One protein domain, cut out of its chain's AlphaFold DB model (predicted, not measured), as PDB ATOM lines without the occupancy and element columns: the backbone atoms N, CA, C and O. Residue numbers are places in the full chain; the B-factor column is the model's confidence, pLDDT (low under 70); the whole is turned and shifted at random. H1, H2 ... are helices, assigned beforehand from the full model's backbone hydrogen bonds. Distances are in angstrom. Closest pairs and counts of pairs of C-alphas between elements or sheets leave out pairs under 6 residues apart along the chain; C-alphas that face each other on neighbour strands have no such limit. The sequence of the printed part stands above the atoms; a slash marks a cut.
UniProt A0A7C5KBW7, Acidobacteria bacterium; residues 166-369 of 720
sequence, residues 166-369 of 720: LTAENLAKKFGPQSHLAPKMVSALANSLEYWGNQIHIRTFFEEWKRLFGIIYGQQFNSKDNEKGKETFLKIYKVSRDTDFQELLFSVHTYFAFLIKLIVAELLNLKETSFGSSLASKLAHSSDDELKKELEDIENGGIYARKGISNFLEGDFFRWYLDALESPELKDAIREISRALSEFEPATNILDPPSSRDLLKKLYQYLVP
ATOM      1  N   LEU A 166       6.529  45.200 -36.238       81.44
ATOM      2  CA  LEU A 166       6.451  43.809 -36.674       81.44
ATOM      3  C   LEU A 166       7.755  43.398 -37.377       81.44
ATOM      4  O   LEU A 166       7.789  43.131 -38.576       81.44
ATOM      5  N   THR A 167       8.846  43.382 -36.615       79.69
ATOM      6  CA  THR A 167      10.176  42.948 -37.058       79.69
ATOM      7  C   THR A 167      10.526  41.594 -36.467       79.69
ATOM      8  O   THR A 167       9.985  41.174 -35.441       79.69
ATOM      9  N   ALA A 168      11.474  40.906 -37.100       80.56
ATOM     10  CA  ALA A 168      11.932  39.607 -36.636       80.56
ATOM     11  C   ALA A 168      12.480  39.673 -35.210       80.56
ATOM     12  O   ALA A 168      12.199  38.793 -34.408       80.56
ATOM     13  N   GLU A 169      13.235  40.718 -34.889       81.12
ATOM     14  CA  GLU A 169      13.886  40.912 -33.599       81.12
ATOM     15  C   GLU A 169      12.857  41.135 -32.479       81.12
ATOM     16  O   GLU A 169      12.952  40.520 -31.414       81.12
ATOM     17  N   ASN A 170      11.828  41.949 -32.728       84.56
ATOM     18  CA  ASN A 170      10.760  42.174 -31.752       84.56
ATOM     19  C   ASN A 170       9.870  40.945 -31.585       84.56
ATOM     20  O   ASN A 170       9.521  40.588 -30.456       84.56
ATOM     21  N   LEU A 171       9.552  40.261 -32.689       88.44
ATOM     22  CA  LEU A 171       8.852  38.984 -32.628       88.44
ATOM     23  C   LEU A 171       9.679  37.945 -31.866       88.44
ATOM     24  O   LEU A 171       9.127  37.236 -31.040       88.44
ATOM     25  N   ALA A 172      10.998  37.884 -32.047       85.88
ATOM     26  CA  ALA A 172      11.868  36.988 -31.284       85.88
ATOM     27  C   ALA A 172      11.843  37.293 -29.786       85.88
ATOM     28  O   ALA A 172      11.770  36.383 -28.963       85.88
ATOM     29  N   LYS A 173      11.889  38.580 -29.426       87.94
ATOM     30  CA  LYS A 173      11.866  39.029 -28.030       87.94
ATOM     31  C   LYS A 173      10.553  38.649 -27.336       87.94
ATOM     32  O   LYS A 173      10.579  38.224 -26.186       87.94
ATOM     33  N   LYS A 174       9.412  38.793 -28.021       90.25
ATOM     34  CA  LYS A 174       8.072  38.528 -27.459       90.25
ATOM     35  C   LYS A 174       7.629  37.071 -27.617       90.25
ATOM     36  O   LYS A 174       7.117  36.485 -26.670       90.25
ATOM     37  N   PHE A 175       7.868  36.467 -28.772       92.62
ATOM     38  CA  PHE A 175       7.347  35.159 -29.181       92.62
ATOM     39  C   PHE A 175       8.417  34.080 -29.360       92.62
ATOM     40  O   PHE A 175       8.073  32.955 -29.716       92.62
ATOM     41  N   GLY A 176       9.695  34.391 -29.142       90.69
ATOM     42  CA  GLY A 176      10.785  33.419 -29.195       90.69
ATOM     43  C   GLY A 176      10.939  32.601 -27.905       90.69
ATOM     44  O   GLY A 176      10.324  32.906 -26.885       90.69
ATOM     45  N   PRO A 177      11.811  31.580 -27.911       88.25
ATOM     46  CA  PRO A 177      11.974  30.626 -26.807       88.25
ATOM     47  C   PRO A 177      12.458  31.233 -25.483       88.25
ATOM     48  O   PRO A 177      12.319  30.609 -24.438       88.25
ATOM     49  N   GLN A 178      13.060  32.424 -25.526       87.12
ATOM     50  CA  GLN A 178      13.533  33.131 -24.331       87.12
ATOM     51  C   GLN A 178      12.415  33.916 -23.625       87.12
ATOM     52  O   GLN A 178      12.614  34.386 -22.506       87.12
ATOM     53  N   SER A 179      11.249  34.081 -24.260       90.38
ATOM     54  CA  SER A 179      10.084  34.701 -23.631       90.38
ATOM     55  C   SER A 179       9.307  33.682 -22.791       90.38
ATOM     56  O   SER A 179       9.543  32.481 -22.874       90.38
ATOM     57  N   HIS A 180       8.354  34.141 -21.975       91.25
ATOM     58  CA  HIS A 180       7.447  33.231 -21.262       91.25
ATOM     59  C   HIS A 180       6.359  32.644 -22.178       91.25
ATOM     60  O   HIS A 180       5.852  31.559 -21.901       91.25
ATOM     61  N   LEU A 181       6.032  33.333 -23.277       93.81
ATOM     62  CA  LEU A 181       4.921  32.990 -24.160       93.81
ATOM     63  C   LEU A 181       5.195  31.727 -24.984       93.81
ATOM     64  O   LEU A 181       4.338  30.850 -25.062       93.81
ATOM     65  N   ALA A 182       6.389  31.603 -25.573       94.19
ATOM     66  CA  ALA A 182       6.700  30.462 -26.435       94.19
ATOM     67  C   ALA A 182       6.789  29.129 -25.670       94.19
ATOM     68  O   ALA A 182       6.150  28.175 -26.111       94.19
ATOM     69  N   PRO A 183       7.502  29.030 -24.524       93.75
ATOM     70  CA  PRO A 183       7.461  27.847 -23.667       93.75
ATOM     71  C   PRO A 183       6.040  27.475 -23.263       93.75
ATOM     72  O   PRO A 183       5.662  26.327 -23.451       93.75
ATOM     73  N   LYS A 184       5.235  28.447 -22.808       94.56
ATOM     74  CA  LYS A 184       3.849  28.214 -22.384       94.56
ATOM     75  C   LYS A 184       2.984  27.647 -23.512       94.56
ATOM     76  O   LYS A 184       2.343  26.614 -23.328       94.56
ATOM     77  N   MET A 185       3.004  28.280 -24.686       96.12
ATOM     78  CA  MET A 185       2.207  27.842 -25.835       96.12
ATOM     79  C   MET A 185       2.654  26.471 -26.348       96.12
ATOM     80  O   MET A 185       1.823  25.593 -26.566       96.12
ATOM     81  N   VAL A 186       3.962  26.244 -26.505       95.19
ATOM     82  CA  VAL A 186       4.479  24.957 -26.993       95.19
ATOM     83  C   VAL A 186       4.229  23.837 -25.987       95.19
ATOM     84  O   VAL A 186       3.864  22.742 -26.403       95.19
ATOM     85  N   SER A 187       4.355  24.092 -24.679       92.94
ATOM     86  CA  SER A 187       4.015  23.093 -23.663       92.94
ATOM     87  C   SER A 187       2.522  22.768 -23.646       92.94
ATOM     88  O   SER A 187       2.162  21.600 -23.527       92.94
ATOM     89  N   ALA A 188       1.657  23.775 -23.817       94.69
ATOM     90  CA  ALA A 188       0.211  23.574 -23.882       94.69
ATOM     91  C   ALA A 188      -0.187  22.764 -25.124       94.69
ATOM     92  O   ALA A 188      -1.002  21.849 -25.023       94.69
ATOM     93  N   LEU A 189       0.436  23.038 -26.276       95.56
ATOM     94  CA  LEU A 189       0.266  22.244 -27.494       95.56
ATOM     95  C   LEU A 189       0.763  20.806 -27.305       95.56
ATOM     96  O   LEU A 189       0.024  19.875 -27.595       95.56
ATOM     97  N   ALA A 190       1.967  20.601 -26.770       92.62
ATOM     98  CA  ALA A 190       2.500  19.255 -26.556       92.62
ATOM     99  C   ALA A 190       1.606  18.427 -25.616       92.62
ATOM    100  O   ALA A 190       1.301  17.277 -25.912       92.62
ATOM    101  N   ASN A 191       1.115  19.031 -24.527       91.50
ATOM    102  CA  ASN A 191       0.154  18.383 -23.633       91.50
ATOM    103  C   ASN A 191      -1.182  18.086 -24.341       91.50
ATOM    104  O   ASN A 191      -1.725  16.990 -24.223       91.50
ATOM    105  N   SER A 192      -1.684  19.045 -25.123       93.25
ATOM    106  CA  SER A 192      -2.928  18.907 -25.887       93.25
ATOM    107  C   SER A 192      -2.869  17.778 -26.914       93.25
ATOM    108  O   SER A 192      -3.830  17.027 -27.069       93.25
ATOM    109  N   LEU A 193      -1.729  17.635 -27.588       91.75
ATOM    110  CA  LEU A 193      -1.476  16.587 -28.572       91.75
ATOM    111  C   LEU A 193      -1.575  15.184 -27.956       91.75
ATOM    112  O   LEU A 193      -2.028  14.255 -28.622       91.75
ATOM    113  N   GLU A 194      -1.181  15.030 -26.693       88.69
ATOM    114  CA  GLU A 194      -1.154  13.740 -26.005       88.69
ATOM    115  C   GLU A 194      -2.476  13.413 -25.293       88.69
ATOM    116  O   GLU A 194      -2.932  12.271 -25.349       88.69
ATOM    117  N   TYR A 195      -3.111  14.407 -24.660       89.25
ATOM    118  CA  TYR A 195      -4.178  14.155 -23.683       89.25
ATOM    119  C   TYR A 195      -5.540  14.777 -24.010       89.25
ATOM    120  O   TYR A 195      -6.513  14.467 -23.323       89.25
ATOM    121  N   TRP A 196      -5.650  15.632 -25.030       89.25
ATOM    122  CA  TRP A 196      -6.865  16.419 -25.264       89.25
ATOM    123  C   TRP A 196      -7.493  16.195 -26.636       89.25
ATOM    124  O   TRP A 196      -6.834  15.832 -27.607       89.25
ATOM    125  N   GLY A 197      -8.798  16.455 -26.719       83.25
ATOM    126  CA  GLY A 197      -9.519  16.517 -27.983       83.25
ATOM    127  C   GLY A 197      -9.733  15.179 -28.689       83.25
ATOM    128  O   GLY A 197      -9.556  14.094 -28.133       83.25
ATOM    129  N   ASN A 198     -10.151  15.257 -29.954       83.38
ATOM    130  CA  ASN A 198     -10.341  14.079 -30.793       83.38
ATOM    131  C   ASN A 198      -8.987  13.525 -31.258       83.38
ATOM    132  O   ASN A 198      -8.471  13.890 -32.317       83.38
ATOM    133  N   GLN A 199      -8.449  12.589 -30.481       85.44
ATOM    134  CA  GLN A 199      -7.159  11.957 -30.746       85.44
ATOM    135  C   GLN A 199      -7.082  11.288 -32.129       85.44
ATOM    136  O   GLN A 199      -6.019  11.283 -32.736       85.44
ATOM    137  N   ILE A 200      -8.189  10.796 -32.699       86.06
ATOM    138  CA  ILE A 200      -8.176  10.215 -34.053       86.06
ATOM    139  C   ILE A 200      -7.871  11.295 -35.101       86.06
ATOM    140  O   ILE A 200      -7.024  11.093 -35.977       86.06
ATOM    141  N   HIS A 201      -8.542  12.443 -35.008       86.31
ATOM    142  CA  HIS A 201      -8.371  13.537 -35.963       86.31
ATOM    143  C   HIS A 201      -6.996  14.196 -35.812       86.31
ATOM    144  O   HIS A 201      -6.263  14.337 -36.792       86.31
ATOM    145  N   ILE A 202      -6.592  14.489 -34.574       90.25
ATOM    146  CA  ILE A 202      -5.290  15.085 -34.254       90.25
ATOM    147  C   ILE A 202      -4.145  14.191 -34.753       90.25
ATOM    148  O   ILE A 202      -3.244  14.657 -35.457       90.25
ATOM    149  N   ARG A 203      -4.198  12.883 -34.465       91.12
ATOM    150  CA  ARG A 203      -3.162  11.933 -34.898       91.12
ATOM    151  C   ARG A 203      -3.111  11.774 -36.411       91.12
ATOM    152  O   ARG A 203      -2.032  11.586 -36.962       91.12
ATOM    153  N   THR A 204      -4.239  11.931 -37.100       90.94
ATOM    154  CA  THR A 204      -4.279  11.921 -38.567       90.94
ATOM    155  C   THR A 204      -3.445  13.063 -39.170       90.94
ATOM    156  O   THR A 204      -2.663  12.823 -40.094       90.94
ATOM    157  N   PHE A 205      -3.545  14.282 -38.621       91.31
ATOM    158  CA  PHE A 205      -2.710  15.417 -39.038       91.31
ATOM    159  C   PHE A 205      -1.233  15.205 -38.709       91.31
ATOM    160  O   PHE A 205      -0.376  15.452 -39.558       91.31
ATOM    161  N   PHE A 206      -0.940  14.725 -37.498       92.12
ATOM    162  CA  PHE A 206       0.427  14.442 -37.067       92.12
ATOM    163  C   PHE A 206       1.112  13.414 -37.975       92.12
ATOM    164  O   PHE A 206       2.227  13.654 -38.436       92.12
ATOM    165  N   GLU A 207       0.446  12.301 -38.290       91.06
ATOM    166  CA  GLU A 207       1.018  11.251 -39.138       91.06
ATOM    167  C   GLU A 207       1.206  11.710 -40.589       91.06
ATOM    168  O   GLU A 207       2.187  11.334 -41.230       91.06
ATOM    169  N   GLU A 208       0.325  12.563 -41.120       89.69
ATOM    170  CA  GLU A 208       0.518  13.126 -42.461       89.69
ATOM    171  C   GLU A 208       1.670  14.134 -42.505       89.69
ATOM    172  O   GLU A 208       2.512  14.070 -43.407       89.69
ATOM    173  N   TRP A 209       1.768  15.008 -41.499       90.62
ATOM    174  CA  TRP A 209       2.927  15.881 -41.332       90.62
ATOM    175  C   TRP A 209       4.215  15.057 -41.229       90.62
ATOM    176  O   TRP A 209       5.164  15.309 -41.970       90.62
ATOM    177  N   LYS A 210       4.233  14.023 -40.382       88.19
ATOM    178  CA  LYS A 210       5.373  13.121 -40.187       88.19
ATOM    179  C   LYS A 210       5.745  12.387 -41.470       88.19
ATOM    180  O   LYS A 210       6.932  12.233 -41.751       88.19
ATOM    181  N   ARG A 211       4.767  11.970 -42.277       87.25
ATOM    182  CA  ARG A 211       4.996  11.342 -43.585       87.25
ATOM    183  C   ARG A 211       5.683  12.305 -44.548       87.25
ATOM    184  O   ARG A 211       6.715  11.946 -45.108       87.25
ATOM    185  N   LEU A 212       5.135  13.508 -44.735       86.06
ATOM    186  CA  LEU A 212       5.689  14.518 -45.647       86.06
ATOM    187  C   LEU A 212       7.078  14.973 -45.201       86.06
ATOM    188  O   LEU A 212       8.026  14.969 -45.986       86.06
ATOM    189  N   PHE A 213       7.216  15.288 -43.917       82.94
ATOM    190  CA  PHE A 213       8.473  15.709 -43.316       82.94
ATOM    191  C   PHE A 213       9.518  14.575 -43.351       82.94
ATOM    192  O   PHE A 213      10.693  14.783 -43.657       82.94
ATOM    193  N   GLY A 214       9.087  13.334 -43.123       79.50
ATOM    194  CA  GLY A 214       9.932  12.143 -43.130       79.50
ATOM    195  C   GLY A 214      10.518  11.768 -44.495       79.50
ATOM    196  O   GLY A 214      11.510  11.039 -44.531       79.50
ATOM    197  N   ILE A 215       9.976  12.268 -45.614       78.62
ATOM    198  CA  ILE A 215      10.505  11.993 -46.964       78.62
ATOM    199  C   ILE A 215      11.972  12.430 -47.085       78.62
ATOM    200  O   ILE A 215      12.820  11.645 -47.521       78.62
ATOM    201  N   ILE A 216      12.264  13.664 -46.667       72.00
ATOM    202  CA  ILE A 216      13.595  14.278 -46.779       72.00
ATOM    203  C   ILE A 216      14.388  14.094 -45.478       72.00
ATOM    204  O   ILE A 216      15.587  13.827 -45.526       72.00
ATOM    205  N   TYR A 217      13.717  14.168 -44.325       71.19
ATOM    206  CA  TYR A 217      14.376  14.276 -43.017       71.19
ATOM    207  C   TYR A 217      14.309  12.982 -42.179       71.19
ATOM    208  O   TYR A 217      14.966  12.859 -41.147       71.19
ATOM    209  N   GLY A 218      13.541  11.973 -42.610       64.69
ATOM    210  CA  GLY A 218      13.146  10.808 -41.803       64.69
ATOM    211  C   GLY A 218      14.289   9.963 -41.233       64.69
ATOM    212  O   GLY A 218      14.226   9.551 -40.078       64.69
ATOM    213  N   GLN A 219      15.359   9.712 -41.996       63.78
ATOM    214  CA  GLN A 219      16.487   8.908 -41.492       63.78
ATOM    215  C   GLN A 219      17.311   9.654 -40.434       63.78
ATOM    216  O   GLN A 219      17.932   9.016 -39.584       63.78
ATOM    217  N   GLN A 220      17.295  10.990 -40.450       61.06
ATOM    218  CA  GLN A 220      18.016  11.804 -39.472       61.06
ATOM    219  C   GLN A 220      17.377  11.685 -38.076       61.06
ATOM    220  O   GLN A 220      18.098  11.719 -37.079       61.06
ATOM    221  N   PHE A 221      16.066  11.410 -37.992       58.53
ATOM    222  CA  PHE A 221      15.307  11.222 -36.743       58.53
ATOM    223  C   PHE A 221      15.551   9.902 -35.992       58.53
ATOM    224  O   PHE A 221      15.221   9.817 -34.810       58.53
ATOM    225  N   ASN A 222      16.199   8.907 -36.601       55.91
ATOM    226  CA  ASN A 222      16.434   7.600 -35.964       55.91
ATOM    227  C   ASN A 222      17.871   7.412 -35.438       55.91
ATOM    228  O   ASN A 222      18.264   6.301 -35.082       55.91
ATOM    229  N   SER A 223      18.684   8.472 -35.414       56.59
ATOM    230  CA  SER A 223      20.080   8.409 -34.965       56.59
ATOM    231  C   SER A 223      20.217   8.616 -33.448       56.59
ATOM    232  O   SER A 223      19.469   9.389 -32.848       56.59
ATOM    233  N   LYS A 224      21.216   7.968 -32.821       53.09
ATOM    234  CA  LYS A 224      21.579   8.179 -31.399       53.09
ATOM    235  C   LYS A 224      21.900   9.650 -31.076       53.09
ATOM    236  O   LYS A 224      21.775  10.071 -29.934       53.09
ATOM    237  N   ASP A 225      22.242  10.448 -32.087       53.06
ATOM    238  CA  ASP A 225      22.519  11.881 -31.960       53.06
ATOM    239  C   ASP A 225      21.268  12.729 -31.652       53.06
ATOM    240  O   ASP A 225      21.393  13.922 -31.348       53.06
ATOM    241  N   ASN A 226      20.056  12.165 -31.706       60.88
ATOM    242  CA  ASN A 226      18.818  12.903 -31.439       60.88
ATOM    243  C   ASN A 226      18.542  13.178 -29.969       60.88
ATOM    244  O   ASN A 226      17.848  14.154 -29.688       60.88
ATOM    245  N   GLU A 227      19.142  12.434 -29.040       66.12
ATOM    246  CA  GLU A 227      18.940  12.672 -27.606       66.12
ATOM    247  C   GLU A 227      19.376  14.083 -27.200       66.12
ATOM    248  O   GLU A 227      18.589  14.820 -26.620       66.12
ATOM    249  N   LYS A 228      20.551  14.548 -27.641       68.44
ATOM    250  CA  LYS A 228      21.034  15.909 -27.331       68.44
ATOM    251  C   LYS A 228      20.142  17.015 -27.917       68.44
ATOM    252  O   LYS A 228      19.959  18.080 -27.325       68.44
ATOM    253  N   GLY A 229      19.603  16.776 -29.115       68.44
ATOM    254  CA  GLY A 229      18.683  17.707 -29.774       68.44
ATOM    255  C   GLY A 229      17.339  17.790 -29.050       68.44
ATOM    256  O   GLY A 229      16.850  18.884 -28.768       68.44
ATOM    257  N   LYS A 230      16.806  16.619 -28.685       74.75
ATOM    258  CA  LYS A 230      15.612  16.453 -27.862       74.75
ATOM    259  C   LYS A 230      15.786  17.132 -26.504       74.75
ATOM    260  O   LYS A 230      14.967  17.968 -26.151       74.75
ATOM    261  N   GLU A 231      16.879  16.875 -25.789       77.50
ATOM    262  CA  GLU A 231      17.192  17.503 -24.497       77.50
ATOM    263  C   GLU A 231      17.232  19.032 -24.576       77.50
ATOM    264  O   GLU A 231      16.706  19.719 -23.699       77.50
ATOM    265  N   THR A 232      17.822  19.576 -25.645       77.12
ATOM    266  CA  THR A 232      17.876  21.025 -25.871       77.12
ATOM    267  C   THR A 232      16.470  21.604 -26.031       77.12
ATOM    268  O   THR A 232      16.130  22.582 -25.365       77.12
ATOM    269  N   PHE A 233      15.633  20.982 -26.865       80.00
ATOM    270  CA  PHE A 233      14.240  21.388 -27.072       80.00
ATOM    271  C   PHE A 233      13.404  21.279 -25.793       80.00
ATOM    272  O   PHE A 233      12.706  22.226 -25.432       80.00
ATOM    273  N   LEU A 234      13.530  20.162 -25.074       81.75
ATOM    274  CA  LEU A 234      12.838  19.917 -23.812       81.75
ATOM    275  C   LEU A 234      13.167  20.979 -22.764       81.75
ATOM    276  O   LEU A 234      12.273  21.509 -22.109       81.75
ATOM    277  N   LYS A 235      14.451  21.334 -22.641       82.56
ATOM    278  CA  LYS A 235      14.911  22.366 -21.706       82.56
ATOM    279  C   LYS A 235      14.399  23.753 -22.085       82.56
ATOM    280  O   LYS A 235      13.998  24.507 -21.202       82.56
ATOM    281  N   ILE A 236      14.422  24.088 -23.376       84.44
ATOM    282  CA  ILE A 236      13.960  25.385 -23.884       84.44
ATOM    283  C   ILE A 236      12.458  25.562 -23.638       84.44
ATOM    284  O   ILE A 236      12.038  26.585 -23.103       84.44
ATOM    285  N   TYR A 237      11.662  24.557 -23.995       86.38
ATOM    286  CA  TYR A 237      10.203  24.633 -23.948       86.38
ATOM    287  C   TYR A 237       9.592  24.114 -22.642       86.38
ATOM    288  O   TYR A 237       8.375  24.139 -22.492       86.38
ATOM    289  N   LYS A 238      10.425  23.699 -21.677       80.44
ATOM    290  CA  LYS A 238      10.022  23.245 -20.333       80.44
ATOM    291  C   LYS A 238       8.980  22.115 -20.353       80.44
ATOM    292  O   LYS A 238       8.074  22.082 -19.528       80.44
ATOM    293  N   VAL A 239       9.126  21.191 -21.296       78.50
ATOM    294  CA  VAL A 239       8.253  20.017 -21.480       78.50
ATOM    295  C   VAL A 239       8.835  18.781 -20.786       78.50
ATOM    296  O   VAL A 239      10.040  18.727 -20.522       78.50
ATOM    297  N   SER A 240       7.983  17.794 -20.475       75.06
ATOM    298  CA  SER A 240       8.404  16.547 -19.813       75.06
ATOM    299  C   SER A 240       9.445  15.793 -20.642       75.06
ATOM    300  O   SER A 240       9.371  15.765 -21.866       75.06
ATOM    301  N   ARG A 241      10.398  15.121 -19.981       69.31
ATOM    302  CA  ARG A 241      11.440  14.335 -20.671       69.31
ATOM    303  C   ARG A 241      10.879  13.190 -21.516       69.31
ATOM    304  O   ARG A 241      11.525  12.780 -22.486       69.31
ATOM    305  N   ASP A 242       9.687  12.725 -21.167       75.31
ATOM    306  CA  ASP A 242       9.019  11.610 -21.830       75.31
ATOM    307  C   ASP A 242       8.380  12.008 -23.168       75.31
ATOM    308  O   ASP A 242       8.192  11.145 -24.022       75.31
ATOM    309  N   THR A 243       8.143  13.306 -23.412       78.25
ATOM    310  CA  THR A 243       7.540  13.803 -24.659       78.25
ATOM    311  C   THR A 243       8.358  13.374 -25.879       78.25
ATOM    312  O   THR A 243       9.587  13.499 -25.889       78.25
ATOM    313  N   ASP A 244       7.700  12.873 -26.926       84.25
ATOM    314  CA  ASP A 244       8.371  12.474 -28.162       84.25
ATOM    315  C   ASP A 244       8.967  13.685 -28.909       84.25
ATOM    316  O   ASP A 244       8.422  14.791 -28.918       84.25
ATOM    317  N   PHE A 245      10.126  13.496 -29.549       82.62
ATOM    318  CA  PHE A 245      10.805  14.596 -30.240       82.62
ATOM    319  C   PHE A 245      10.041  15.075 -31.482       82.62
ATOM    320  O   PHE A 245      10.031  16.275 -31.760       82.62
ATOM    321  N   GLN A 246       9.406  14.168 -32.232       86.00
ATOM    322  CA  GLN A 246       8.626  14.527 -33.418       86.00
ATOM    323  C   GLN A 246       7.336  15.238 -33.015       86.00
ATOM    324  O   GLN A 246       6.981  16.231 -33.643       86.00
ATOM    325  N   GLU A 247       6.675  14.790 -31.949       89.00
ATOM    326  CA  GLU A 247       5.508  15.464 -31.363       89.00
ATOM    327  C   GLU A 247       5.836  16.881 -30.873       89.00
ATOM    328  O   GLU A 247       5.101  17.837 -31.148       89.00
ATOM    329  N   LEU A 248       6.979  17.052 -30.206       89.12
ATOM    330  CA  LEU A 248       7.432  18.369 -29.777       89.12
ATOM    331  C   LEU A 248       7.771  19.270 -30.972       89.12
ATOM    332  O   LEU A 248       7.378  20.436 -30.997       89.12
ATOM    333  N   LEU A 249       8.456  18.743 -31.990       88.94
ATOM    334  CA  LEU A 249       8.744  19.493 -33.214       88.94
ATOM    335  C   LEU A 249       7.451  19.892 -33.944       88.94
ATOM    336  O   LEU A 249       7.324  21.036 -34.381       88.94
ATOM    337  N   PHE A 250       6.471  18.990 -34.020       91.69
ATOM    338  CA  PHE A 250       5.146  19.278 -34.565       91.69
ATOM    339  C   PHE A 250       4.425  20.377 -33.773       91.69
ATOM    340  O   PHE A 250       3.814  21.263 -34.373       91.69
ATOM    341  N   SER A 251       4.563  20.393 -32.446       94.25
ATOM    342  CA  SER A 251       4.013  21.447 -31.581       94.25
ATOM    343  C   SER A 251       4.677  22.806 -31.837       94.25
ATOM    344  O   SER A 251       3.987  23.815 -31.973       94.25
ATOM    345  N   VAL A 252       6.005  22.849 -32.006       93.25
ATOM    346  CA  VAL A 252       6.731  24.081 -32.375       93.25
ATOM    347  C   VAL A 252       6.326  24.575 -33.767       93.25
ATOM    348  O   VAL A 252       6.111  25.773 -33.960       93.25
ATOM    349  N   HIS A 253       6.169  23.673 -34.738       93.06
ATOM    350  CA  HIS A 253       5.680  24.020 -36.075       93.06
ATOM    351  C   HIS A 253       4.238  24.535 -36.048       93.06
ATOM    352  O   HIS A 253       3.933  25.516 -36.723       93.06
ATOM    353  N   THR A 254       3.382  23.936 -35.220       95.56
ATOM    354  CA  THR A 254       2.006  24.400 -35.003       95.56
ATOM    355  C   THR A 254       1.994  25.813 -34.432       95.56
ATOM    356  O   THR A 254       1.289  26.675 -34.949       95.56
ATOM    357  N   TYR A 255       2.835  26.088 -33.432       95.81
ATOM    358  CA  TYR A 255       2.982  27.426 -32.865       95.81
ATOM    359  C   TYR A 255       3.459  28.459 -33.901       95.81
ATOM    360  O   TYR A 255       2.890  29.546 -34.001       95.81
ATOM    361  N   PHE A 256       4.459  28.120 -34.717       93.31
ATOM    362  CA  PHE A 256       4.927  29.006 -35.787       93.31
ATOM    363  C   PHE A 256       3.833  29.274 -36.831       93.31
ATOM    364  O   PHE A 256       3.594  30.430 -37.178       93.31
ATOM    365  N   ALA A 257       3.136  28.232 -37.294       93.88
ATOM    366  CA  ALA A 257       2.030  28.370 -38.240       93.88
ATOM    367  C   ALA A 257       0.900  29.237 -37.662       93.88
ATOM    368  O   ALA A 257       0.398  30.120 -38.355       93.88
ATOM    369  N   PHE A 258       0.552  29.045 -36.388       95.06
ATOM    370  CA  PHE A 258      -0.434  29.855 -35.676       95.06
ATOM    371  C   PHE A 258      -0.066  31.348 -35.669       95.06
ATOM    372  O   PHE A 258      -0.879  32.183 -36.064       95.06
ATOM    373  N   LEU A 259       1.180  31.695 -35.315       92.88
ATOM    374  CA  LEU A 259       1.647  33.087 -35.345       92.88
ATOM    375  C   LEU A 259       1.552  33.702 -36.744       92.88
ATOM    376  O   LEU A 259       1.082  34.828 -36.882       92.88
ATOM    377  N   ILE A 260       1.971  32.974 -37.786       90.62
ATOM    378  CA  ILE A 260       1.900  33.459 -39.174       90.62
ATOM    379  C   ILE A 260       0.458  33.753 -39.572       90.62
ATOM    380  O   ILE A 260       0.181  34.820 -40.116       90.62
ATOM    381  N   LYS A 261      -0.461  32.827 -39.287       92.00
ATOM    382  CA  LYS A 261      -1.882  32.985 -39.605       92.00
ATOM    383  C   LYS A 261      -2.471  34.205 -38.917       92.00
ATOM    384  O   LYS A 261      -3.128  35.002 -39.577       92.00
ATOM    385  N   LEU A 262      -2.184  34.399 -37.627       90.69
ATOM    386  CA  LEU A 262      -2.645  35.583 -36.907       90.69
ATOM    387  C   LEU A 262      -2.049  36.874 -37.469       90.69
ATOM    388  O   LEU A 262      -2.784  37.833 -37.673       90.69
ATOM    389  N   ILE A 263      -0.748  36.900 -37.776       87.88
ATOM    390  CA  ILE A 263      -0.089  38.065 -38.382       87.88
ATOM    391  C   ILE A 263      -0.733  38.423 -39.728       87.88
ATOM    392  O   ILE A 263      -1.002  39.593 -39.994       87.88
ATOM    393  N   VAL A 264      -0.992  37.431 -40.584       86.81
ATOM    394  CA  VAL A 264      -1.617  37.666 -41.894       86.81
ATOM    395  C   VAL A 264      -3.076  38.080 -41.742       86.81
ATOM    396  O   VAL A 264      -3.504  39.019 -42.408       86.81
ATOM    397  N   ALA A 265      -3.836  37.433 -40.857       87.25
ATOM    398  CA  ALA A 265      -5.220  37.802 -40.580       87.25
ATOM    399  C   ALA A 265      -5.325  39.241 -40.042       87.25
ATOM    400  O   ALA A 265      -6.182  40.005 -40.486       87.25
ATOM    401  N   GLU A 266      -4.416  39.637 -39.150       83.50
ATOM    402  CA  GLU A 266      -4.304  41.001 -38.635       83.50
ATOM    403  C   GLU A 266      -3.976  41.997 -39.762       83.50
ATOM    404  O   GLU A 266      -4.667  43.005 -39.915       83.50
ATOM    405  N   LEU A 267      -2.986  41.689 -40.612       79.38
ATOM    406  CA  LEU A 267      -2.612  42.533 -41.752       79.38
ATOM    407  C   LEU A 267      -3.779  42.739 -42.731       79.38
ATOM    408  O   LEU A 267      -4.020  43.853 -43.194       79.38
ATOM    409  N   LEU A 268      -4.505  41.671 -43.061       78.56
ATOM    410  CA  LEU A 268      -5.613  41.713 -44.014       78.56
ATOM    411  C   LEU A 268      -6.838  42.467 -43.475       78.56
ATOM    412  O   LEU A 268      -7.589  43.065 -44.253       78.56
ATOM    413  N   ASN A 269      -7.029  42.470 -42.155       76.12
ATOM    414  CA  ASN A 269      -8.134  43.159 -41.495       76.12
ATOM    415  C   ASN A 269      -7.852  44.633 -41.181       76.12
ATOM    416  O   ASN A 269      -8.791  45.356 -40.864       76.12
ATOM    417  N   LEU A 270      -6.617  45.113 -41.369       70.31
ATOM    418  CA  LEU A 270      -6.219  46.501 -41.092       70.31
ATOM    419  C   LEU A 270      -7.151  47.585 -41.654       70.31
ATOM    420  O   LEU A 270      -7.233  48.670 -41.081       70.31
ATOM    421  N   LYS A 271      -7.791  47.334 -42.802       61.47
ATOM    422  CA  LYS A 271      -8.685  48.297 -43.470       61.47
ATOM    423  C   LYS A 271     -10.123  48.273 -42.945       61.47
ATOM    424  O   LYS A 271     -10.855  49.225 -43.185       61.47
ATOM    425  N   GLU A 272     -10.524  47.195 -42.278       58.94
ATOM    426  CA  GLU A 272     -11.902  46.957 -41.824       58.94
ATOM    427  C   GLU A 272     -12.060  47.098 -40.313       58.94
ATOM    428  O   GLU A 272     -13.152  47.397 -39.839       58.94
ATOM    429  N   THR A 273     -10.988  46.905 -39.545       57.97
ATOM    430  CA  THR A 273     -11.011  47.149 -38.105       57.97
ATOM    431  C   THR A 273     -11.059  48.644 -37.808       57.97
ATOM    432  O   THR A 273     -10.558  49.470 -38.579       57.97
ATOM    433  N   SER A 274     -11.640  48.989 -36.656       57.59
ATOM    434  CA  SER A 274     -11.518  50.335 -36.093       57.59
ATOM    435  C   SER A 274     -10.042  50.718 -36.035       57.59
ATOM    436  O   SER A 274      -9.195  49.870 -35.753       57.59
ATOM    437  N   PHE A 275      -9.729  51.981 -36.295       60.97
ATOM    438  CA  PHE A 275      -8.349  52.453 -36.397       60.97
ATOM    439  C   PHE A 275      -7.486  52.088 -35.167       60.97
ATOM    440  O   PHE A 275      -6.341  51.654 -35.339       60.97
ATOM    441  N   GLY A 276      -8.050  52.151 -33.953       56.25
ATOM    442  CA  GLY A 276      -7.415  51.694 -32.715       56.25
ATOM    443  C   GLY A 276      -7.556  50.203 -32.366       56.25
ATOM    444  O   GLY A 276      -6.826  49.734 -31.491       56.25
ATOM    445  N   SER A 277      -8.425  49.424 -33.023       64.25
ATOM    446  CA  SER A 277      -8.644  48.007 -32.682       64.25
ATOM    447  C   SER A 277      -7.709  47.049 -33.435       64.25
ATOM    448  O   SER A 277      -6.983  47.437 -34.353       64.25
ATOM    449  N   SER A 278      -7.651  45.796 -32.979       74.00
ATOM    450  CA  SER A 278      -6.926  44.695 -33.628       74.00
ATOM    451  C   SER A 278      -7.743  43.411 -33.539       74.00
ATOM    452  O   SER A 278      -8.468  43.197 -32.557       74.00
ATOM    453  N   LEU A 279      -7.619  42.540 -34.545       80.88
ATOM    454  CA  LEU A 279      -8.205  41.196 -34.500       80.88
ATOM    455  C   LEU A 279      -7.641  40.437 -33.293       80.88
ATOM    456  O   LEU A 279      -8.386  39.815 -32.540       80.88
ATOM    457  N   ALA A 280      -6.338  40.569 -33.060       82.75
ATOM    458  CA  ALA A 280      -5.653  39.979 -31.922       82.75
ATOM    459  C   ALA A 280      -6.225  40.464 -30.570       82.75
ATOM    460  O   ALA A 280      -6.435  39.664 -29.657       82.75
ATOM    461  N   SER A 281      -6.578  41.751 -30.444       79.81
ATOM    462  CA  SER A 281      -7.253  42.260 -29.240       79.81
ATOM    463  C   SER A 281      -8.654  41.678 -29.075       79.81
ATOM    464  O   SER A 281      -9.044  41.379 -27.948       79.81
ATOM    465  N   LYS A 282      -9.414  41.495 -30.162       82.19
ATOM    466  CA  LYS A 282     -10.733  40.847 -30.102       82.19
ATOM    467  C   LYS A 282     -10.602  39.416 -29.570       82.19
ATOM    468  O   LYS A 282     -11.235  39.086 -28.572       82.19
ATOM    469  N   LEU A 283      -9.699  38.616 -30.145       86.69
ATOM    470  CA  LEU A 283      -9.430  37.241 -29.698       86.69
ATOM    471  C   LEU A 283      -9.053  37.172 -28.210       86.69
ATOM    472  O   LEU A 283      -9.531  36.304 -27.483       86.69
ATOM    473  N   ALA A 284      -8.233  38.109 -27.727       83.56
ATOM    474  CA  ALA A 284      -7.797  38.125 -26.333       83.56
ATOM    475  C   ALA A 284      -8.944  38.321 -25.319       83.56
ATOM    476  O   ALA A 284      -8.833  37.821 -24.197       83.56
ATOM    477  N   HIS A 285     -10.028  39.013 -25.698       80.38
ATOM    478  CA  HIS A 285     -11.120  39.417 -24.796       80.38
ATOM    479  C   HIS A 285     -12.474  38.743 -25.086       80.38
ATOM    480  O   HIS A 285     -13.391  38.880 -24.282       80.38
ATOM    481  N   SER A 286     -12.609  38.022 -26.201       83.19
ATOM    482  CA  SER A 286     -13.829  37.285 -26.563       83.19
ATOM    483  C   SER A 286     -14.201  36.209 -25.541       83.19
ATOM    484  O   SER A 286     -13.324  35.674 -24.864       83.19
ATOM    485  N   SER A 287     -15.480  35.829 -25.462       86.25
ATOM    486  CA  SER A 287     -15.895  34.634 -24.704       86.25
ATOM    487  C   SER A 287     -15.265  33.359 -25.288       86.25
ATOM    488  O   SER A 287     -14.671  33.396 -26.366       86.25
ATOM    489  N   ASP A 288     -15.344  32.223 -24.593       87.25
ATOM    490  CA  ASP A 288     -14.769  30.966 -25.103       87.25
ATOM    491  C   ASP A 288     -15.451  30.497 -26.401       87.25
ATOM    492  O   ASP A 288     -14.762  30.109 -27.348       87.25
ATOM    493  N   ASP A 289     -16.778  30.625 -26.494       86.94
ATOM    494  CA  ASP A 289     -17.538  30.286 -27.705       86.94
ATOM    495  C   ASP A 289     -17.180  31.204 -28.883       86.94
ATOM    496  O   ASP A 289     -17.009  30.752 -30.018       86.94
ATOM    497  N   GLU A 290     -17.029  32.505 -28.619       88.31
ATOM    498  CA  GLU A 290     -16.601  33.468 -29.634       88.31
ATOM    499  C   GLU A 290     -15.158  33.219 -30.072       88.31
ATOM    500  O   GLU A 290     -14.885  33.211 -31.271       88.31
ATOM    501  N   LEU A 291     -14.244  32.968 -29.129       88.88
ATOM    502  CA  LEU A 291     -12.850  32.645 -29.425       88.88
ATOM    503  C   LEU A 291     -12.774  31.431 -30.352       88.88
ATOM    504  O   LEU A 291     -12.100  31.487 -31.380       88.88
ATOM    505  N   LYS A 292     -13.502  30.357 -30.027       92.75
ATOM    506  CA  LYS A 292     -13.567  29.151 -30.856       92.75
ATOM    507  C   LYS A 292     -14.054  29.460 -32.266       92.75
ATOM    508  O   LYS A 292     -13.396  29.076 -33.228       92.75
ATOM    509  N   LYS A 293     -15.156  30.200 -32.396       90.94
ATOM    510  CA  LYS A 293     -15.727  30.574 -33.695       90.94
ATOM    511  C   LYS A 293     -14.764  31.404 -34.546       90.94
ATOM    512  O   LYS A 293     -14.649  31.167 -35.746       90.94
ATOM    513  N   GLU A 294     -14.075  32.373 -33.950       90.38
ATOM    514  CA  GLU A 294     -13.115  33.217 -34.672       90.38
ATOM    515  C   GLU A 294     -11.874  32.419 -35.094       90.38
ATOM    516  O   GLU A 294     -11.416  32.550 -36.228       90.38
ATOM    517  N   LEU A 295     -11.360  31.539 -34.227       93.25
ATOM    518  CA  LEU A 295     -10.258  30.640 -34.577       93.25
ATOM    519  C   LEU A 295     -10.666  29.648 -35.673       93.25
ATOM    520  O   LEU A 295      -9.891  29.413 -36.594       93.25
ATOM    521  N   GLU A 296     -11.883  29.103 -35.629       91.31
ATOM    522  CA  GLU A 296     -12.423  28.263 -36.700       91.31
ATOM    523  C   GLU A 296     -12.545  29.027 -38.023       91.31
ATOM    524  O   GLU A 296     -12.242  28.474 -39.080       91.31
ATOM    525  N   ASP A 297     -12.975  30.288 -38.002       89.50
ATOM    526  CA  ASP A 297     -13.058  31.120 -39.205       89.50
ATOM    527  C   ASP A 297     -11.666  31.437 -39.781       89.50
ATOM    528  O   ASP A 297     -11.488  31.380 -41.000       89.50
ATOM    529  N   ILE A 298     -10.659  31.669 -38.932       91.06
ATOM    530  CA  ILE A 298      -9.252  31.780 -39.348       91.06
ATOM    531  C   ILE A 298      -8.802  30.466 -39.991       91.06
ATOM    532  O   ILE A 298      -8.452  30.449 -41.166       91.06
ATOM    533  N   GLU A 299      -8.853  29.356 -39.258       90.25
ATOM    534  CA  GLU A 299      -8.276  28.059 -39.644       90.25
ATOM    535  C   GLU A 299      -9.011  27.356 -40.799       90.25
ATOM    536  O   GLU A 299      -8.435  26.520 -41.496       90.25
ATOM    537  N   ASN A 300     -10.281  27.686 -41.052       85.62
ATOM    538  CA  ASN A 300     -11.006  27.174 -42.221       85.62
ATOM    539  C   ASN A 300     -10.792  28.020 -43.483       85.62
ATOM    540  O   ASN A 300     -11.191  27.594 -44.570       85.62
ATOM    541  N   GLY A 301     -10.153  29.184 -43.366       85.88
ATOM    542  CA  GLY A 301      -9.846  30.051 -44.497       85.88
ATOM    543  C   GLY A 301     -10.794  31.244 -44.668       85.88
ATOM    544  O   GLY A 301     -10.644  31.998 -45.628       85.88
ATOM    545  N   GLY A 302     -11.771  31.427 -43.777       85.81
ATOM    546  CA  GLY A 302     -12.877  32.375 -43.934       85.81
ATOM    547  C   GLY A 302     -12.434  33.835 -44.014       85.81
ATOM    548  O   GLY A 302     -12.863  34.550 -44.924       85.81
ATOM    549  N   ILE A 303     -11.520  34.267 -43.135       85.44
ATOM    550  CA  ILE A 303     -10.947  35.627 -43.179       85.44
ATOM    551  C   ILE A 303     -10.268  35.895 -44.528       85.44
ATOM    552  O   ILE A 303     -10.493  36.936 -45.145       85.44
ATOM    553  N   TYR A 304      -9.466  34.948 -45.014       87.88
ATOM    554  CA  TYR A 304      -8.702  35.108 -46.253       87.88
ATOM    555  C   TYR A 304      -9.614  35.082 -47.485       87.88
ATOM    556  O   TYR A 304      -9.461  35.914 -48.381       87.88
ATOM    557  N   ALA A 305     -10.620  34.202 -47.496       86.50
ATOM    558  CA  ALA A 305     -11.589  34.087 -48.582       86.50
ATOM    559  C   ALA A 305     -12.420  35.367 -48.759       86.50
ATOM    560  O   ALA A 305     -12.669  35.778 -49.890       86.50
ATOM    561  N   ARG A 306     -12.779  36.061 -47.665       85.38
ATOM    562  CA  ARG A 306     -13.445  37.380 -47.735       85.38
ATOM    563  C   ARG A 306     -12.578  38.462 -48.387       85.38
ATOM    564  O   ARG A 306     -13.114  39.432 -48.910       85.38
ATOM    565  N   LYS A 307     -11.256  38.275 -48.415       82.81
ATOM    566  CA  LYS A 307     -10.293  39.117 -49.150       82.81
ATOM    567  C   LYS A 307      -9.961  38.577 -50.540       82.81
ATOM    568  O   LYS A 307      -9.002  39.031 -51.158       82.81
ATOM    569  N   GLY A 308     -10.713  37.587 -51.013       86.88
ATOM    570  CA  GLY A 308     -10.497  36.952 -52.304       86.88
ATOM    571  C   GLY A 308      -9.387  35.905 -52.322       86.88
ATOM    572  O   GLY A 308      -9.135  35.342 -53.380       86.88
ATOM    573  N   ILE A 309      -8.714  35.617 -51.206       90.00
ATOM    574  CA  ILE A 309      -7.610  34.649 -51.168       90.00
ATOM    575  C   ILE A 309      -8.175  33.253 -50.888       90.00
ATOM    576  O   ILE A 309      -8.612  32.969 -49.773       90.00
ATOM    577  N   SER A 310      -8.153  32.370 -51.887       86.38
ATOM    578  CA  SER A 310      -8.812  31.057 -51.809       86.38
ATOM    579  C   SER A 310      -7.952  29.961 -51.184       86.38
ATOM    580  O   SER A 310      -8.489  29.067 -50.531       86.38
ATOM    581  N   ASN A 311      -6.626  30.023 -51.350       89.00
ATOM    582  CA  ASN A 311      -5.747  28.891 -51.055       89.00
ATOM    583  C   ASN A 311      -4.724  29.110 -49.936       89.00
ATOM    584  O   ASN A 311      -3.804  28.305 -49.799       89.00
ATOM    585  N   PHE A 312      -4.851  30.164 -49.121       90.00
ATOM    586  CA  PHE A 312      -3.837  30.488 -48.106       90.00
ATOM    587  C   PHE A 312      -3.524  29.294 -47.182       90.00
ATOM    588  O   PHE A 312      -2.354  28.951 -46.993       90.00
ATOM    589  N   LEU A 313      -4.571  28.604 -46.711       86.44
ATOM    590  CA  LEU A 313      -4.495  27.439 -45.819       86.44
ATOM    591  C   LEU A 313      -4.629  26.080 -46.533       86.44
ATOM    592  O   LEU A 313      -4.822  25.051 -45.887       86.44
ATOM    593  N   GLU A 314      -4.574  26.025 -47.867       81.50
ATOM    594  CA  GLU A 314      -4.644  24.730 -48.559       81.50
ATOM    595  C   GLU A 314      -3.408  23.875 -48.232       81.50
ATOM    596  O   GLU A 314      -2.279  24.301 -48.485       81.50
ATOM    597  N   GLY A 315      -3.616  22.655 -47.720       69.31
ATOM    598  CA  GLY A 315      -2.526  21.759 -47.306       69.31
ATOM    599  C   GLY A 315      -1.967  22.041 -45.905       69.31
ATOM    600  O   GLY A 315      -0.849  21.632 -45.605       69.31
ATOM    601  N   ASP A 316      -2.718  22.750 -45.063       80.69
ATOM    602  CA  ASP A 316      -2.327  23.057 -43.690       80.69
ATOM    603  C   ASP A 316      -2.808  21.993 -42.686       80.69
ATOM    604  O   ASP A 316      -4.007  21.757 -42.517       80.69
ATOM    605  N   PHE A 317      -1.852  21.365 -41.996       85.19
ATOM    606  CA  PHE A 317      -2.091  20.342 -40.970       85.19
ATOM    607  C   PHE A 317      -2.087  20.919 -39.545       85.19
ATOM    608  O   PHE A 317      -2.325  20.193 -38.584       85.19
ATOM    609  N   PHE A 318      -1.813  22.216 -39.382       91.88
ATOM    610  CA  PHE A 318      -1.566  22.853 -38.086       91.88
ATOM    611  C   PHE A 318      -2.830  23.418 -37.423       91.88
ATOM    612  O   PHE A 318      -2.731  24.152 -36.447       91.88
ATOM    613  N   ARG A 319      -4.020  23.069 -37.927       91.94
ATOM    614  CA  ARG A 319      -5.326  23.431 -37.341       91.94
ATOM    615  C   ARG A 319      -5.812  22.487 -36.237       91.94
ATOM    616  O   ARG A 319      -6.870  22.713 -35.658       91.94
ATOM    617  N   TRP A 320      -5.089  21.392 -35.995       92.44
ATOM    618  CA  TRP A 320      -5.497  20.309 -35.090       92.44
ATOM    619  C   TRP A 320      -5.759  20.791 -33.655       92.44
ATOM    620  O   TRP A 320      -6.573  20.203 -32.950       92.44
ATOM    621  N   TYR A 321      -5.116  21.886 -33.231       94.12
ATOM    622  CA  TYR A 321      -5.283  22.449 -31.891       94.12
ATOM    623  C   TYR A 321      -6.731  22.889 -31.609       94.12
ATOM    624  O   TYR A 321      -7.125  22.965 -30.449       94.12
ATOM    625  N   LEU A 322      -7.543  23.142 -32.647       92.69
ATOM    626  CA  LEU A 322      -8.972  23.432 -32.493       92.69
ATOM    627  C   LEU A 322      -9.737  22.274 -31.848       92.69
ATOM    628  O   LEU A 322     -10.656  22.513 -31.067       92.69
ATOM    629  N   ASP A 323      -9.344  21.031 -32.134       90.69
ATOM    630  CA  ASP A 323      -9.977  19.852 -31.535       90.69
ATOM    631  C   ASP A 323      -9.623  19.709 -30.051       90.69
ATOM    632  O   ASP A 323     -10.333  19.028 -29.317       90.69
ATOM    633  N   ALA A 324      -8.538  20.353 -29.614       93.69
ATOM    634  CA  ALA A 324      -8.048  20.349 -28.242       93.69
ATOM    635  C   ALA A 324      -8.330  21.665 -27.493       93.69
ATOM    636  O   ALA A 324      -7.840  21.848 -26.381       93.69
ATOM    637  N   LEU A 325      -9.139  22.572 -28.060       91.88
ATOM    638  CA  LEU A 325      -9.400  23.900 -27.489       91.88
ATOM    639  C   LEU A 325     -10.128  23.854 -26.132       91.88
ATOM    640  O   LEU A 325     -10.196  24.858 -25.437       91.88
ATOM    641  N   GLU A 326     -10.643  22.701 -25.711       90.44
ATOM    642  CA  GLU A 326     -11.169  22.538 -24.351       90.44
ATOM    643  C   GLU A 326     -10.066  22.558 -23.277       90.44
ATOM    644  O   GLU A 326     -10.380  22.820 -22.116       90.44
ATOM    645  N   SER A 327      -8.787  22.366 -23.644       93.94
ATOM    646  CA  SER A 327      -7.652  22.537 -22.725       93.94
ATOM    647  C   SER A 327      -7.612  23.976 -22.183       93.94
ATOM    648  O   SER A 327      -7.447  24.927 -22.961       93.94
ATOM    649  N   PRO A 328      -7.728  24.169 -20.853       91.12
ATOM    650  CA  PRO A 328      -7.630  25.490 -20.238       91.12
ATOM    651  C   PRO A 328      -6.280  26.162 -20.502       91.12
ATOM    652  O   PRO A 328      -6.233  27.354 -20.805       91.12
ATOM    653  N   GLU A 329      -5.189  25.397 -20.443       93.56
ATOM    654  CA  GLU A 329      -3.827  25.886 -20.652       93.56
ATOM    655  C   GLU A 329      -3.625  26.378 -22.085       93.56
ATOM    656  O   GLU A 329      -3.003  27.421 -22.302       93.56
ATOM    657  N   LEU A 330      -4.174  25.654 -23.066       95.19
ATOM    658  CA  LEU A 330      -4.111  26.045 -24.470       95.19
ATOM    659  C   LEU A 330      -4.913  27.323 -24.730       95.19
ATOM    660  O   LEU A 330      -4.405  28.234 -25.386       95.19
ATOM    661  N   LYS A 331      -6.137  27.426 -24.194       94.12
ATOM    662  CA  LYS A 331      -6.956  28.645 -24.323       94.12
ATOM    663  C   LYS A 331      -6.264  29.859 -23.723       94.12
ATOM    664  O   LYS A 331      -6.205  30.910 -24.363       94.12
ATOM    665  N   ASP A 332      -5.724  29.714 -22.519       92.62
ATOM    666  CA  ASP A 332      -5.019  30.793 -21.834       92.62
ATOM    667  C   ASP A 332      -3.768  31.233 -22.614       92.62
ATOM    668  O   ASP A 332      -3.571  32.425 -22.870       92.62
ATOM    669  N   ALA A 333      -2.977  30.277 -23.116       96.06
ATOM    670  CA  ALA A 333      -1.825  30.567 -23.966       96.06
ATOM    671  C   ALA A 333      -2.218  31.298 -25.265       96.06
ATOM    672  O   ALA A 333      -1.583  32.291 -25.626       96.06
ATOM    673  N   ILE A 334      -3.289  30.874 -25.945       95.81
ATOM    674  CA  ILE A 334      -3.809  31.541 -27.151       95.81
ATOM    675  C   ILE A 334      -4.200  32.996 -26.857       95.81
ATOM    676  O   ILE A 334      -3.876  33.897 -27.640       95.81
ATOM    677  N   ARG A 335      -4.870  33.250 -25.727       92.25
ATOM    678  CA  ARG A 335      -5.284  34.602 -25.326       92.25
ATOM    679  C   ARG A 335      -4.092  35.496 -25.018       92.25
ATOM    680  O   ARG A 335      -4.087  36.653 -25.433       92.25
ATOM    681  N   GLU A 336      -3.073  34.981 -24.337       92.81
ATOM    682  CA  GLU A 336      -1.845  35.733 -24.065       92.81
ATOM    683  C   GLU A 336      -1.055  36.050 -25.333       92.81
ATOM    684  O   GLU A 336      -0.622  37.190 -25.503       92.81
ATOM    685  N   ILE A 337      -0.925  35.091 -26.255       94.69
ATOM    686  CA  ILE A 337      -0.300  35.331 -27.561       94.69
ATOM    687  C   ILE A 337      -1.068  36.409 -28.329       94.69
ATOM    688  O   ILE A 337      -0.457  37.341 -28.849       94.69
ATOM    689  N   SER A 338      -2.399  36.326 -28.353       91.12
ATOM    690  CA  SER A 338      -3.252  37.310 -29.028       91.12
ATOM    691  C   SER A 338      -3.126  38.699 -28.390       91.12
ATOM    692  O   SER A 338      -3.003  39.704 -29.088       91.12
ATOM    693  N   ARG A 339      -3.059  38.775 -27.054       86.25
ATOM    694  CA  ARG A 339      -2.829  40.032 -26.327       86.25
ATOM    695  C   ARG A 339      -1.447  40.615 -26.607       86.25
ATOM    696  O   ARG A 339      -1.327  41.817 -26.780       86.25
ATOM    697  N   ALA A 340      -0.411  39.787 -26.680       89.19
ATOM    698  CA  ALA A 340       0.925  40.253 -27.027       89.19
ATOM    699  C   ALA A 340       1.004  40.708 -28.491       89.19
ATOM    700  O   ALA A 340       1.704  41.670 -28.793       89.19
ATOM    701  N   LEU A 341       0.285  40.045 -29.403       89.69
ATOM    702  CA  LEU A 341       0.284  40.395 -30.823       89.69
ATOM    703  C   LEU A 341      -0.453  41.713 -31.090       89.69
ATOM    704  O   LEU A 341      -0.046  42.455 -31.979       89.69
ATOM    705  N   SER A 342      -1.472  42.054 -30.293       84.19
ATOM    706  CA  SER A 342      -2.187  43.333 -30.414       84.19
ATOM    707  C   SER A 342      -1.311  44.561 -30.133       84.19
ATOM    708  O   SER A 342      -1.670  45.671 -30.528       84.19
ATOM    709  N   GLU A 343      -0.150  44.374 -29.494       82.81
ATOM    710  CA  GLU A 343       0.838  45.429 -29.267       82.81
ATOM    711  C   GLU A 343       1.613  45.807 -30.538       82.81
ATOM    712  O   GLU A 343       2.283  46.838 -30.535       82.81
ATOM    713  N   PHE A 344       1.557  45.001 -31.605       84.50
ATOM    714  CA  PHE A 344       2.342  45.195 -32.828       84.50
ATOM    715  C   PHE A 344       1.603  46.020 -33.889       84.50
ATOM    716  O   PHE A 344       0.383  45.952 -34.024       84.50
ATOM    717  N   GLU A 345       2.360  46.781 -34.685       82.06
ATOM    718  CA  GLU A 345       1.876  47.509 -35.857       82.06
ATOM    719  C   GLU A 345       1.910  46.592 -37.094       82.06
ATOM    720  O   GLU A 345       2.989  46.329 -37.639       82.06
ATOM    721  N   PRO A 346       0.761  46.108 -37.595       76.19
ATOM    722  CA  PRO A 346       0.750  45.135 -38.687       76.19
ATOM    723  C   PRO A 346       1.220  45.755 -40.011       76.19
ATOM    724  O   PRO A 346       1.825  45.071 -40.836       76.19
ATOM    725  N   ALA A 347       1.026  47.066 -40.204       72.12
ATOM    726  CA  ALA A 347       1.431  47.782 -41.413       72.12
ATOM    727  C   ALA A 347       2.939  48.085 -41.482       72.12
ATOM    728  O   ALA A 347       3.379  48.683 -42.463       72.12
ATOM    729  N   THR A 348       3.746  47.642 -40.508       71.19
ATOM    730  CA  THR A 348       5.219  47.772 -40.532       71.19
ATOM    731  C   THR A 348       5.805  47.378 -41.890       71.19
ATOM    732  O   THR A 348       6.633  48.091 -42.444       71.19
ATOM    733  N   ASN A 349       5.328  46.268 -42.460       64.31
ATOM    734  CA  ASN A 349       5.829  45.722 -43.723       64.31
ATOM    735  C   ASN A 349       5.428  46.557 -44.952       64.31
ATOM    736  O   ASN A 349       6.091  46.479 -45.982       64.31
ATOM    737  N   ILE A 350       4.355  47.350 -44.853       64.25
ATOM    738  CA  ILE A 350       3.951  48.309 -45.893       64.25
ATOM    739  C   ILE A 350       4.889  49.518 -45.845       64.25
ATOM    740  O   ILE A 350       5.371  49.970 -46.882       64.25
ATOM    741  N   LEU A 351       5.190  50.002 -44.637       60.94
ATOM    742  CA  LEU A 351       6.103  51.123 -44.431       60.94
ATOM    743  C   LEU A 351       7.544  50.745 -44.803       60.94
ATOM    744  O   LEU A 351       8.224  51.533 -45.464       60.94
ATOM    745  N   ASP A 352       8.011  49.543 -44.439       63.62
ATOM    746  CA  ASP A 352       9.371  49.033 -44.683       63.62
ATOM    747  C   ASP A 352       9.423  47.627 -45.336       63.62
ATOM    748  O   ASP A 352       9.731  46.623 -44.690       63.62
ATOM    749  N   PRO A 353       9.176  47.521 -46.657       60.56
ATOM    750  CA  PRO A 353       9.182  46.235 -47.368       60.56
ATOM    751  C   PRO A 353      10.517  45.453 -47.353       60.56
ATOM    752  O   PRO A 353      10.495  44.224 -47.403       60.56
ATOM    753  N   PRO A 354      11.711  46.081 -47.316       59.19
ATOM    754  CA  PRO A 354      12.966  45.343 -47.161       59.19
ATOM    755  C   PRO A 354      13.077  44.570 -45.842       59.19
ATOM    756  O   PRO A 354      13.556  43.437 -45.857       59.19
ATOM    757  N   SER A 355      12.609  45.128 -44.716       59.34
ATOM    758  CA  SER A 355      12.680  44.446 -43.414       59.34
ATOM    759  C   SER A 355      11.743  43.240 -43.326       59.34
ATOM    760  O   SER A 355      11.996  42.319 -42.548       59.34
ATOM    761  N   SER A 356      10.686  43.201 -44.146       59.94
ATOM    762  CA  SER A 356       9.731  42.089 -44.171       59.94
ATOM    763  C   SER A 356      10.297  40.813 -44.806       59.94
ATOM    764  O   SER A 356       9.808  39.725 -44.505       59.94
ATOM    765  N   ARG A 357      11.330  40.917 -45.662       63.00
ATOM    766  CA  ARG A 357      11.888  39.779 -46.425       63.00
ATOM    767  C   ARG A 357      12.441  38.665 -45.530       63.00
ATOM    768  O   ARG A 357      12.307  37.490 -45.860       63.00
ATOM    769  N   ASP A 358      13.011  39.030 -44.384       70.56
ATOM    770  CA  ASP A 358      13.619  38.095 -43.427       70.56
ATOM    771  C   ASP A 358      12.717  37.782 -42.218       70.56
ATOM    772  O   ASP A 358      13.098  36.966 -41.376       70.56
ATOM    773  N   LEU A 359      11.527  38.392 -42.121       80.56
ATOM    774  CA  LEU A 359      10.663  38.331 -40.934       80.56
ATOM    775  C   LEU A 359      10.368  36.888 -40.502       80.56
ATOM    776  O   LEU A 359      10.704  36.475 -39.391       80.56
ATOM    777  N   LEU A 360       9.763  36.111 -41.404       83.25
ATOM    778  CA  LEU A 360       9.307  34.749 -41.110       83.25
ATOM    779  C   LEU A 360      10.468  33.765 -40.979       83.25
ATOM    780  O   LEU A 360      10.452  32.888 -40.120       83.25
ATOM    781  N   LYS A 361      11.498  33.940 -41.810       81.94
ATOM    782  CA  LYS A 361      12.722  33.138 -41.779       81.94
ATOM    783  C   LYS A 361      13.411  33.260 -40.424       81.94
ATOM    784  O   LYS A 361      13.690  32.246 -39.792       81.94
ATOM    785  N   LYS A 362      13.651  34.484 -39.952       82.12
ATOM    786  CA  LYS A 362      14.266  34.716 -38.642       82.12
ATOM    787  C   LYS A 362      13.364  34.225 -37.511       82.12
ATOM    788  O   LYS A 362      13.859  33.535 -36.628       82.12
ATOM    789  N   LEU A 363      12.051  34.481 -37.571       84.25
ATOM    790  CA  LEU A 363      11.095  33.953 -36.590       84.25
ATOM    791  C   LEU A 363      11.209  32.426 -36.449       84.25
ATOM    792  O   LEU A 363      11.365  31.931 -35.335       84.25
ATOM    793  N   TYR A 364      11.237  31.686 -37.562       86.50
ATOM    794  CA  TYR A 364      11.460  30.240 -37.533       86.50
ATOM    795  C   TYR A 364      12.820  29.873 -36.926       86.50
ATOM    796  O   TYR A 364      12.911  28.984 -36.083       86.50
ATOM    797  N   GLN A 365      13.887  30.578 -37.312       85.25
ATOM    798  CA  GLN A 365      15.235  30.342 -36.789       85.25
ATOM    799  C   GLN A 365      15.366  30.596 -35.283       85.25
ATOM    800  O   GLN A 365      16.241  29.990 -34.658       85.25
ATOM    801  N   TYR A 366      14.537  31.477 -34.715       85.12
ATOM    802  CA  TYR A 366      14.471  31.709 -33.274       85.12
ATOM    803  C   TYR A 366      13.720  30.596 -32.553       85.12
ATOM    804  O   TYR A 366      14.160  30.177 -31.489       85.12
ATOM    805  N   LEU A 367      12.615  30.108 -33.120       87.06
ATOM    806  CA  LEU A 367      11.833  29.019 -32.532       87.06
ATOM    807  C   LEU A 367      12.563  27.676 -32.624       87.06
ATOM    808  O   LEU A 367      12.544  26.888 -31.687       87.06
ATOM    809  N   VAL A 368      13.259  27.418 -33.726       85.12
ATOM    810  CA  VAL A 368      13.979  26.161 -33.930       85.12
ATOM    811  C   VAL A 368      15.489  26.409 -33.809       85.12
ATOM    812  O   VAL A 368      16.107  26.942 -34.739       85.12
ATOM    813  N   PRO A 369      16.115  26.024 -32.674       79.12
ATOM    814  CA  PRO A 369      17.555  26.084 -32.462       79.12
ATOM    815  C   PRO A 369      18.395  25.607 -33.646       79.12
ATOM    816  O   PRO A 369      18.056  24.642 -34.337       79.12
TER     817      PRO A 369
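This is residues 166 to 369 of the 720 residues of a protein of Acidobacteria bacterium (UniProt A0A7C5KBW7). One long helix, H5, runs through the middle of a body made of helices, and shorter helices wrap round it, most of those that touch crossing each other. H2 and H3 cross its first half, H6 and H8 pack on its last part, and H13, with H1 packed on it, runs along part of H5; H10 runs beside H2, while the small H11 and H12 lie far out and the loop of residues 271 to 276 sticks out. The printed part has 204 residues with thirteen named helices, H1 to H13 in order along the chain, and no named strand: its class is all helix. It is compact, with a radius of gyration of the C-alphas of 16.9 A, and its C-alphas span 53 by 37 by 31 A.

H1, residues 168 to 175, and H2, residues 181 to 195, only just touch, and only at the corner, with 3 pairs of C-alphas within 8 A; the closest C-alphas, those of Phe 175 and Ala 182, are 5.5 A apart. H3, residues 199 to 217, is close to H2 but not clearly touching, the closest C-alphas being those of Leu 193 and Ile 202, 7.0 A apart. H4, residues 226 to 237, touches H2 with residues 236 to 237 alone, closest at the C-alphas of Pro 183 and Tyr 237, 4.2 A. H5, residues 245 to 269, and H2 are the hubs, touching five helices each. These two touch at a steep tilt of 59 degrees, opposite ways, with the C-alphas of Leu 189 and Ser 251 closest at 5.6 A. H3 touches H5 about perpendicular, at 81 degrees, with the C-alphas of Phe 206 and Phe 250 closest at 7.2 A. H6, residues 279 to 285, touches H5, closest at the C-alphas of Glu 266 and Leu 279, 5.7 A. H7, residues 288 to 299, is close to H5 but not clearly touching, closest at the C-alphas of Ala 265 and Ile 298, 7.4 A. H8, residues 302 to 306, only just touches H5, with 3 pairs of C-alphas within 8 A, the closest those of Ala 265 and Ile 303 at 6.7 A. H9, residues 320 to 324, touches H3, closest at the C-alphas of Ile 202 and Trp 320, 5.3 A. H10, residues 328 to 341, touches H2 at a shallow tilt of 30 degrees, opposite ways, with the C-alphas of Ala 188 and Leu 330 closest at 5.0 A. H11, residues 348 to 351, and H12, residues 353 to 356, touch no helix but are near each other. H13, residues 359 to 367, touches H5 at a shallow tilt of 29 degrees, opposite ways, closest at the C-alphas of Phe 256 and Tyr 364, 6.9 A. H13 also touches H1, closest at the C-alphas of Ala 168 and Leu 359, 4.7 A. Every O i to N i+4 pair is within hydrogen-bond range in H1, H2, H4, H5, H6, H7, H8, H10 and H13; H3 has 14 of 15, H9 has 0 of 1 but 2 of 2 O i to N i+3 pairs, and H11 and H12 are too short for an O i to N i+4 pair.

H1 begins at C-alpha 168, (11.932, 39.607, -36.636). From first to last C-alpha H2 measures 20.9 A, H3 24.9 A and H10 19.9 A. H5 measures 36.1 A, from C-alpha 245 at (10.805, 14.596, -30.240) to C-alpha 269 at (-8.134, 43.159, -41.495). H13 ends at C-alpha 367, (11.833, 29.019, -32.532).

The C-alphas of Lys 224 and Ser 274 are the two farthest apart, 53.8 A. The printed part has no cut, and its one long link is H8 to H9, residues 307 to 319. The mean pLDDT of the printed part is 83.2; residues 218 to 229, 241, 271 to 277, 315 and 349 to 357 are under 70.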